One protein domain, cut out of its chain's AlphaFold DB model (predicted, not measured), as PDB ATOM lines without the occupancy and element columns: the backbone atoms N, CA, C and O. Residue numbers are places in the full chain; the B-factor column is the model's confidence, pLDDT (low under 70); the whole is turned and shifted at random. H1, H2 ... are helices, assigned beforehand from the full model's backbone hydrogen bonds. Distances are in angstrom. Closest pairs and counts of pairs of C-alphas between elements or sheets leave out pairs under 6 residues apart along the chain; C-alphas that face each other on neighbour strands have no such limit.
ATOM      1  N   TRP A   8      -6.386  14.298   9.880       92.56
ATOM      2  CA  TRP A   8      -5.466  13.243   9.451       92.56
ATOM      3  C   TRP A   8      -5.870  12.596   8.113       92.56
ATOM      4  O   TRP A   8      -4.996  12.110   7.399       92.56
ATOM      5  N   VAL A   9      -7.160  12.598   7.748       93.69
ATOM      6  CA  VAL A   9      -7.663  12.014   6.494       93.69
ATOM      7  C   VAL A   9      -7.170  12.822   5.302       93.69
ATOM      8  O   VAL A   9      -6.652  12.236   4.357       93.69
ATOM      9  N   ASP A  10      -7.272  14.152   5.344       91.50
ATOM     10  CA  ASP A  10      -6.788  15.001   4.251       91.50
ATOM     11  C   ASP A  10      -5.254  14.966   4.148       91.50
ATOM     12  O   ASP A  10      -4.716  14.870   3.044       91.50
ATOM     13  N   VAL A  11      -4.539  14.912   5.282       92.69
ATOM     14  CA  VAL A  11      -3.080  14.693   5.303       92.69
ATOM     15  C   VAL A  11      -2.705  13.339   4.686       92.69
ATOM     16  O   VAL A  11      -1.783  13.274   3.872       92.69
ATOM     17  N   ALA A  12      -3.422  12.259   5.011       92.81
ATOM     18  CA  ALA A  12      -3.185  10.937   4.431       92.81
ATOM     19  C   ALA A  12      -3.513  10.893   2.928       92.81
ATOM     20  O   ALA A  12      -2.749  10.327   2.148       92.81
ATOM     21  N   LEU A  13      -4.608  11.532   2.502       95.12
ATOM     22  CA  LEU A  13      -5.010  11.625   1.094       95.12
ATOM     23  C   LEU A  13      -4.051  12.462   0.238       95.12
ATOM     24  O   LEU A  13      -3.967  12.214  -0.966       95.12
ATOM     25  N   ALA A  14      -3.334  13.414   0.842       93.75
ATOM     26  CA  ALA A  14      -2.246  14.148   0.203       93.75
ATOM     27  C   ALA A  14      -0.925  13.355   0.192       93.75
ATOM     28  O   ALA A  14      -0.242  13.332  -0.826       93.75
ATOM     29  N   ARG A  15      -0.565  12.683   1.297       93.88
ATOM     30  CA  ARG A  15       0.715  11.959   1.442       93.88
ATOM     31  C   ARG A  15       0.786  10.647   0.658       93.88
ATOM     32  O   ARG A  15       1.811  10.376   0.048       93.88
ATOM     33  N   LEU A  16      -0.262   9.821   0.688       96.31
ATOM     34  CA  LEU A  16      -0.230   8.466   0.118       96.31
ATOM     35  C   LEU A  16       0.052   8.400  -1.403       96.31
ATOM     36  O   LEU A  16       0.812   7.520  -1.800       96.31
ATOM     37  N   PRO A  17      -0.500   9.279  -2.266       95.19
ATOM     38  CA  PRO A  17      -0.206   9.258  -3.702       95.19
ATOM     39  C   PRO A  17       1.025  10.099  -4.111       95.19
ATOM     40  O   PRO A  17       1.285  10.226  -5.306       95.19
ATOM     41  N   GLU A  18       1.756  10.716  -3.174       94.56
ATOM     42  CA  GLU A  18       2.829  11.675  -3.485       94.56
ATOM     43  C   GLU A  18       4.172  10.985  -3.780       94.56
ATOM     44  O   GLU A  18       4.979  10.710  -2.887       94.56
ATOM     45  N   THR A  19       4.445  10.754  -5.068       94.56
ATOM     46  CA  THR A  19       5.672  10.103  -5.554       94.56
ATOM     47  C   THR A  19       6.934  10.963  -5.432       94.56
ATOM     48  O   THR A  19       8.025  10.471  -5.703       94.56
ATOM     49  N   ARG A  20       6.830  12.245  -5.052       95.19
ATOM     50  CA  ARG A  20       7.984  13.141  -4.827       95.19
ATOM     51  C   ARG A  20       8.609  12.990  -3.439       95.19
ATOM     52  O   ARG A  20       9.622  13.632  -3.163       95.19
ATOM     53  N   SER A  21       8.027  12.172  -2.560       95.81
ATOM     54  CA  SER A  21       8.525  11.936  -1.201       95.81
ATOM     55  C   SER A  21       8.759  10.451  -0.935       95.81
ATOM     56  O   SER A  21       8.021   9.597  -1.420       95.81
ATOM     57  N   CYS A  22       9.799  10.125  -0.168       95.44
ATOM     58  CA  CYS A  22      10.110   8.744   0.182       95.44
ATOM     59  C   CYS A  22       9.020   8.166   1.103       95.44
ATOM     60  O   CYS A  22       8.819   8.716   2.191       95.44
ATOM     61  N   PRO A  23       8.369   7.038   0.755       95.38
ATOM     62  CA  PRO A  23       7.270   6.488   1.551       95.38
ATOM     63  C   PRO A  23       7.700   6.035   2.957       95.38
ATOM     64  O   PRO A  23       6.865   5.983   3.855       95.38
ATOM     65  N   ALA A  24       8.990   5.747   3.172       94.62
ATOM     66  CA  ALA A  24       9.516   5.296   4.463       94.62
ATOM     67  C   ALA A  24       9.894   6.438   5.431       94.62
ATOM     68  O   ALA A  24       9.814   6.255   6.641       94.62
ATOM     69  N   CYS A  25      10.329   7.604   4.932       95.12
ATOM     70  CA  CYS A  25      10.884   8.677   5.779       95.12
ATOM     71  C   CYS A  25      10.409  10.102   5.433       95.12
ATOM     72  O   CYS A  25      10.894  11.071   6.020       95.12
ATOM     73  N   ALA A  26       9.491  10.240   4.470       94.38
ATOM     74  CA  ALA A  26       8.918  11.492   3.964       94.38
ATOM     75  C   ALA A  26       9.922  12.550   3.448       94.38
ATOM     76  O   ALA A  26       9.526  13.681   3.169       94.38
ATOM     77  N   ALA A  27      11.205  12.209   3.284       96.00
ATOM     78  CA  ALA A  27      12.187  13.095   2.660       96.00
ATOM     79  C   ALA A  27      11.884  13.284   1.158       96.00
ATOM     80  O   ALA A  27      11.472  12.314   0.511       96.00
ATOM     81  N   PRO A  28      12.098  14.483   0.582       96.25
ATOM     82  CA  PRO A  28      11.920  14.707  -0.850       96.25
ATOM     83  C   PRO A  28      12.919  13.872  -1.662       96.25
ATOM     84  O   PRO A  28      14.090  13.770  -1.303       96.25
ATOM     85  N   LEU A  29      12.453  13.281  -2.759       95.62
ATOM     86  CA  LEU A  29      13.255  12.432  -3.638       95.62
ATOM     87  C   LEU A  29      13.888  13.266  -4.758       95.62
ATOM     88  O   LEU A  29      13.179  13.867  -5.563       95.62
ATOM     89  N   ARG A  30      15.227  13.278  -4.823       95.31
ATOM     90  CA  ARG A  30      15.997  13.861  -5.941       95.31
ATOM     91  C   ARG A  30      16.443  12.820  -6.969       95.31
ATOM     92  O   ARG A  30      16.730  13.176  -8.108       95.31
ATOM     93  N   SER A  31      16.479  11.547  -6.581       94.19
ATOM     94  CA  SER A  31      16.765  10.402  -7.446       94.19
ATOM     95  C   SER A  31      15.788   9.254  -7.156       94.19
ATOM     96  O   SER A  31      14.932   9.366  -6.276       94.19
ATOM     97  N   SER A  32      15.917   8.132  -7.869       92.75
ATOM     98  CA  SER A  32      15.157   6.907  -7.580       92.75
ATOM     99  C   SER A  32      15.588   6.199  -6.287       92.75
ATOM    100  O   SER A  32      14.929   5.253  -5.866       92.75
ATOM    101  N   ARG A  33      16.663   6.660  -5.636       96.00
ATOM    102  CA  ARG A  33      17.098   6.228  -4.306       96.00
ATOM    103  C   ARG A  33      16.945   7.387  -3.321       96.00
ATOM    104  O   ARG A  33      17.239   8.534  -3.648       96.00
ATOM    105  N   CYS A  34      16.468   7.113  -2.109       96.44
ATOM    106  CA  CYS A  34      16.251   8.164  -1.119       96.44
ATOM    107  C   CYS A  34      17.556   8.575  -0.423       96.44
ATOM    108  O   CYS A  34      18.074   7.823   0.400       96.44
ATOM    109  N   ASP A  35      18.006   9.809  -0.645       95.69
ATOM    110  CA  ASP A  35      19.242  10.365  -0.069       95.69
ATOM    111  C   ASP A  35      19.304  10.299   1.477       95.69
ATOM    112  O   ASP A  35      20.386  10.247   2.053       95.69
ATOM    113  N   ARG A  36      18.149  10.269   2.170       96.12
ATOM    114  CA  ARG A  36      18.068  10.256   3.648       96.12
ATOM    115  C   ARG A  36      18.083   8.861   4.285       96.12
ATOM    116  O   ARG A  36      18.525   8.726   5.419       96.12
ATOM    117  N   CYS A  37      17.531   7.847   3.619       96.06
ATOM    118  CA  CYS A  37      17.382   6.494   4.191       96.06
ATOM    119  C   CYS A  37      17.906   5.374   3.282       96.06
ATOM    120  O   CYS A  37      17.711   4.200   3.577       96.06
ATOM    121  N   LEU A  38      18.546   5.739   2.168       96.44
ATOM    122  CA  LEU A  38      19.182   4.872   1.172       96.44
ATOM    123  C   LEU A  38      18.278   3.803   0.532       96.44
ATOM    124  O   LEU A  38      18.779   2.977  -0.237       96.44
ATOM    125  N   LEU A  39      16.967   3.848   0.789       95.94
ATOM    126  CA  LEU A  39      15.953   2.992   0.179       95.94
ATOM    127  C   LEU A  39      15.918   3.210  -1.337       95.94
ATOM    128  O   LEU A  39      15.749   4.343  -1.797       95.94
ATOM    129  N   ASP A  40      16.075   2.127  -2.091       95.44
ATOM    130  CA  ASP A  40      15.946   2.113  -3.545       95.44
ATOM    131  C   ASP A  40      14.481   1.885  -3.944       95.44
ATOM    132  O   ASP A  40      13.800   1.022  -3.385       95.44
ATOM    133  N   LEU A  41      13.992   2.683  -4.891       95.00
ATOM    134  CA  LEU A  41      12.637   2.618  -5.435       95.00
ATOM    135  C   LEU A  41      12.630   2.092  -6.887       95.00
ATOM    136  O   LEU A  41      11.603   2.152  -7.564       95.00
ATOM    137  N   VAL A  42      13.750   1.538  -7.372       90.69
ATOM    138  CA  VAL A  42      13.848   0.818  -8.651       90.69
ATOM    139  C   VAL A  42      13.667  -0.687  -8.431       90.69
ATOM    140  O   VAL A  42      14.619  -1.424  -8.192       90.69
ATOM    141  N   GLY A  43      12.436  -1.188  -8.550       92.06
ATOM    142  CA  GLY A  43      12.191  -2.634  -8.517       92.06
ATOM    143  C   GLY A  43      10.717  -3.031  -8.432       92.06
ATOM    144  O   GLY A  43       9.862  -2.173  -8.212       92.06
ATOM    145  N   PRO A  44      10.393  -4.333  -8.572       89.38
ATOM    146  CA  PRO A  44       9.013  -4.827  -8.501       89.38
ATOM    147  C   PRO A  44       8.335  -4.477  -7.167       89.38
ATOM    148  O   PRO A  44       7.211  -3.983  -7.168       89.38
ATOM    149  N   LEU A  45       9.053  -4.608  -6.046       89.62
ATOM    150  CA  LEU A  45       8.550  -4.252  -4.712       89.62
ATOM    151  C   LEU A  45       8.200  -2.757  -4.582       89.62
ATOM    152  O   LEU A  45       7.265  -2.405  -3.869       89.62
ATOM    153  N   ALA A  46       8.896  -1.866  -5.296       91.69
ATOM    154  CA  ALA A  46       8.571  -0.441  -5.291       91.69
ATOM    155  C   ALA A  46       7.255  -0.149  -6.038       91.69
ATOM    156  O   ALA A  46       6.468   0.688  -5.592       91.69
ATOM    157  N   PHE A  47       6.966  -0.886  -7.119       91.94
ATOM    158  CA  PHE A  47       5.658  -0.837  -7.779       91.94
ATOM    159  C   PHE A  47       4.541  -1.396  -6.886       91.94
ATOM    160  O   PHE A  47       3.455  -0.822  -6.860       91.94
ATOM    161  N   GLU A  48       4.800  -2.458  -6.116       93.75
ATOM    162  CA  GLU A  48       3.834  -2.999  -5.147       93.75
ATOM    163  C   GLU A  48       3.528  -2.001  -4.017       93.75
ATOM    164  O   GLU A  48       2.359  -1.774  -3.705       93.75
ATOM    165  N   VAL A  49       4.543  -1.326  -3.463       94.38
ATOM    166  CA  VAL A  49       4.358  -0.257  -2.460       94.38
ATOM    167  C   VAL A  49       3.583   0.933  -3.043       94.38
ATOM    168  O   VAL A  49       2.668   1.440  -2.397       94.38
ATOM    169  N   ALA A  50       3.886   1.362  -4.272       93.94
ATOM    170  CA  ALA A  50       3.162   2.451  -4.932       93.94
ATOM    171  C   ALA A  50       1.690   2.089  -5.225       93.94
ATOM    172  O   ALA A  50       0.792   2.916  -5.032       93.94
ATOM    173  N   ALA A  51       1.426   0.844  -5.637       92.50
ATOM    174  CA  ALA A  51       0.073   0.327  -5.821       92.50
ATOM    175  C   ALA A  51      -0.693   0.284  -4.487       92.50
ATOM    176  O   ALA A  51      -1.786   0.839  -4.398       92.50
ATOM    177  N   ALA A  52      -0.092  -0.275  -3.431       94.44
ATOM    178  CA  ALA A  52      -0.703  -0.370  -2.106       94.44
ATOM    179  C   ALA A  52      -1.041   1.007  -1.502       94.44
ATOM    180  O   ALA A  52      -2.138   1.195  -0.971       94.44
ATOM    181  N   SER A  53      -0.152   1.996  -1.636       95.19
ATOM    182  CA  SER A  53      -0.420   3.377  -1.208       95.19
ATOM    183  C   SER A  53      -1.557   4.027  -2.004       95.19
ATOM    184  O   SER A  53      -2.390   4.736  -1.433       95.19
ATOM    185  N   THR A  54      -1.651   3.740  -3.306       95.56
ATOM    186  CA  THR A  54      -2.746   4.220  -4.163       95.56
ATOM    187  C   THR A  54      -4.086   3.593  -3.759       95.56
ATOM    188  O   THR A  54      -5.069   4.313  -3.563       95.56
ATOM    189  N   ASP A  55      -4.125   2.275  -3.545       91.94
ATOM    190  CA  ASP A  55      -5.318   1.553  -3.084       91.94
ATOM    191  C   ASP A  55      -5.779   2.012  -1.691       91.94
ATOM    192  O   ASP A  55      -6.987   2.118  -1.441       91.94
ATOM    193  N   ALA A  56      -4.838   2.339  -0.797       93.81
ATOM    194  CA  ALA A  56      -5.119   2.910   0.518       93.81
ATOM    195  C   ALA A  56      -5.720   4.325   0.420       93.81
ATOM    196  O   ALA A  56      -6.726   4.612   1.077       93.81
ATOM    197  N   ALA A  57      -5.172   5.190  -0.442       95.94
ATOM    198  CA  ALA A  57      -5.734   6.516  -0.703       95.94
ATOM    199  C   ALA A  57      -7.167   6.412  -1.257       95.94
ATOM    200  O   ALA A  57      -8.080   7.081  -0.772       95.94
ATOM    201  N   ASP A  58      -7.404   5.513  -2.213       92.81
ATOM    202  CA  ASP A  58      -8.739   5.277  -2.760       92.81
ATOM    203  C   ASP A  58      -9.697   4.617  -1.754       92.81
ATOM    204  O   ASP A  58     -10.897   4.896  -1.772       92.81
ATOM    205  N   ALA A  59      -9.208   3.791  -0.823       91.31
ATOM    206  CA  ALA A  59     -10.016   3.274   0.282       91.31
ATOM    207  C   ALA A  59     -10.475   4.397   1.228       91.31
ATOM    208  O   ALA A  59     -11.651   4.429   1.604       91.31
ATOM    209  N   LEU A  60      -9.596   5.353   1.546       94.75
ATOM    210  CA  LEU A  60      -9.944   6.545   2.326       94.75
ATOM    211  C   LEU A  60     -10.932   7.454   1.576       94.75
ATOM    212  O   LEU A  60     -11.933   7.860   2.168       94.75
ATOM    213  N   ARG A  61     -10.738   7.693   0.268       94.25
ATOM    214  CA  ARG A  61     -11.705   8.430  -0.578       94.25
ATOM    215  C   ARG A  61     -13.084   7.766  -0.543       94.25
ATOM    216  O   ARG A  61     -14.070   8.430  -0.235       94.25
ATOM    217  N   ARG A  62     -13.151   6.445  -0.764       89.81
ATOM    218  CA  ARG A  62     -14.399   5.658  -0.700       89.81
ATOM    219  C   ARG A  62     -15.068   5.733   0.679       89.81
ATOM    220  O   ARG A  62     -16.282   5.918   0.738       89.81
ATOM    221  N   ARG A  63     -14.304   5.642   1.781       94.50
ATOM    222  CA  ARG A  63     -14.826   5.835   3.151       94.50
ATOM    223  C   ARG A  63     -15.411   7.236   3.325       94.50
ATOM    224  O   ARG A  63     -16.510   7.352   3.859       94.50
ATOM    225  N   GLN A  64     -14.721   8.277   2.864       93.62
ATOM    226  CA  GLN A  64     -15.196   9.652   3.003       93.62
ATOM    227  C   GLN A  64     -16.484   9.888   2.199       93.62
ATOM    228  O   GLN A  64     -17.454  10.397   2.750       93.62
ATOM    229  N   THR A  65     -16.568   9.408   0.952       91.50
ATOM    230  CA  THR A  65     -17.812   9.451   0.161       91.50
ATOM    231  C   THR A  65     -18.959   8.681   0.830       91.50
ATOM    232  O   THR A  65     -20.101   9.138   0.804       91.50
ATOM    233  N   ALA A  66     -18.684   7.537   1.466       86.75
ATOM    234  CA  ALA A  66     -19.692   6.798   2.229       86.75
ATOM    235  C   ALA A  66     -20.175   7.579   3.470       86.75
ATOM    236  O   ALA A  66     -21.369   7.606   3.748       86.75
ATOM    237  N   LEU A  67     -19.278   8.263   4.189       88.00
ATOM    238  CA  LEU A  67     -19.648   9.124   5.318       88.00
ATOM    239  C   LEU A  67     -20.453  10.350   4.871       88.00
ATOM    240  O   LEU A  67     -21.448  10.685   5.508       88.00
ATOM    241  N   ASP A  68     -20.075  10.993   3.768       86.12
ATOM    242  CA  ASP A  68     -20.762  12.188   3.272       86.12
ATOM    243  C   ASP A  68     -22.134  11.861   2.658       86.12
ATOM    244  O   ASP A  68     -23.088  12.614   2.855       86.12
ATOM    245  N   THR A  69     -22.295  10.691   2.027       84.50
ATOM    246  CA  THR A  69     -23.621  10.191   1.612       84.50
ATOM    247  C   THR A  69     -24.493   9.767   2.798       84.50
ATOM    248  O   THR A  69     -25.692  10.038   2.782       84.50
ATOM    249  N   LEU A  70     -23.924   9.183   3.863       84.75
ATOM    250  CA  LEU A  70     -24.656   8.910   5.111       84.75
ATOM    251  C   LEU A  70     -25.117  10.202   5.805       84.75
ATOM    252  O   LEU A  70     -26.261  10.273   6.245       84.75
ATOM    253  N   ARG A  71     -24.262  11.234   5.851       84.50
ATOM    254  CA  ARG A  71     -24.607  12.576   6.354       84.50
ATOM    255  C   ARG A  71     -25.740  13.201   5.533       84.50
ATOM    256  O   ARG A  71     -26.705  13.681   6.114       84.50
ATOM    257  N   ALA A  72     -25.666  13.141   4.202       81.81
ATOM    258  CA  ALA A  72     -26.712  13.657   3.314       81.81
ATOM    259  C   ALA A  72     -28.054  12.907   3.452       81.81
ATOM    260  O   ALA A  72     -29.113  13.512   3.313       81.81
ATOM    261  N   ALA A  73     -28.025  11.605   3.759       83.56
ATOM    262  CA  ALA A  73     -29.218  10.791   3.999       83.56
ATOM    263  C   ALA A  73     -29.823  10.955   5.413       83.56
ATOM    264  O   ALA A  73     -30.890  10.404   5.683       83.56
ATOM    265  N   GLN A  74     -29.157  11.674   6.323       90.12
ATOM    266  CA  GLN A  74     -29.581  11.865   7.712       90.12
ATOM    267  C   GLN A  74     -29.709  13.368   8.019       90.12
ATOM    268  O   GLN A  74     -28.737  13.981   8.466       90.12
TER     269      GLN A  74
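Overview. This is residues 8 to 74 of the 1163 residues of an uncharacterized protein of Cellulosimicrobium sp. TH-20 (UniProt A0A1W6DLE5). One long helix, H2, makes the length, with a short helix, H1, packed on its middle part; between them a long unnamed link, residues 16 to 43, loops out into a head near the beginning of H2. At the other end residues 65 to 74, of which 65 to 72 belong to H2, stick out. The printed part has 67 residues with two named helices, H1 then H2, and no named strand, class all helix. It is loose, with a radius of gyration of the C-alphas of 15.1 A, and spans 50 by 21 by 13 A.

Along the chain. H1 is residues 8 to 15, from C-alpha 8 at (-5.466, 13.243, 9.451). H2 is residues 44 to 72, 41.9 A long, ending at C-alpha 72 (-26.712, 13.657, 3.314).

Arrangement. H1 and H2 form a helical hairpin. H2 touches H1 with residues 57 to 61 alone; the closest C-alphas, Leu 13 and Ala 57, are 5.5 A apart. They run opposite ways at 38 degrees, only just a steep tilt. In H1 and H2 every O i to N i+4 pair is within hydrogen-bond range.

Size, cuts and confidence. The C-alphas farthest apart, Leu 38 and Gln 74, are 49.7 A apart. The printed part has no cut, and no printed residue is under pLDDT 70.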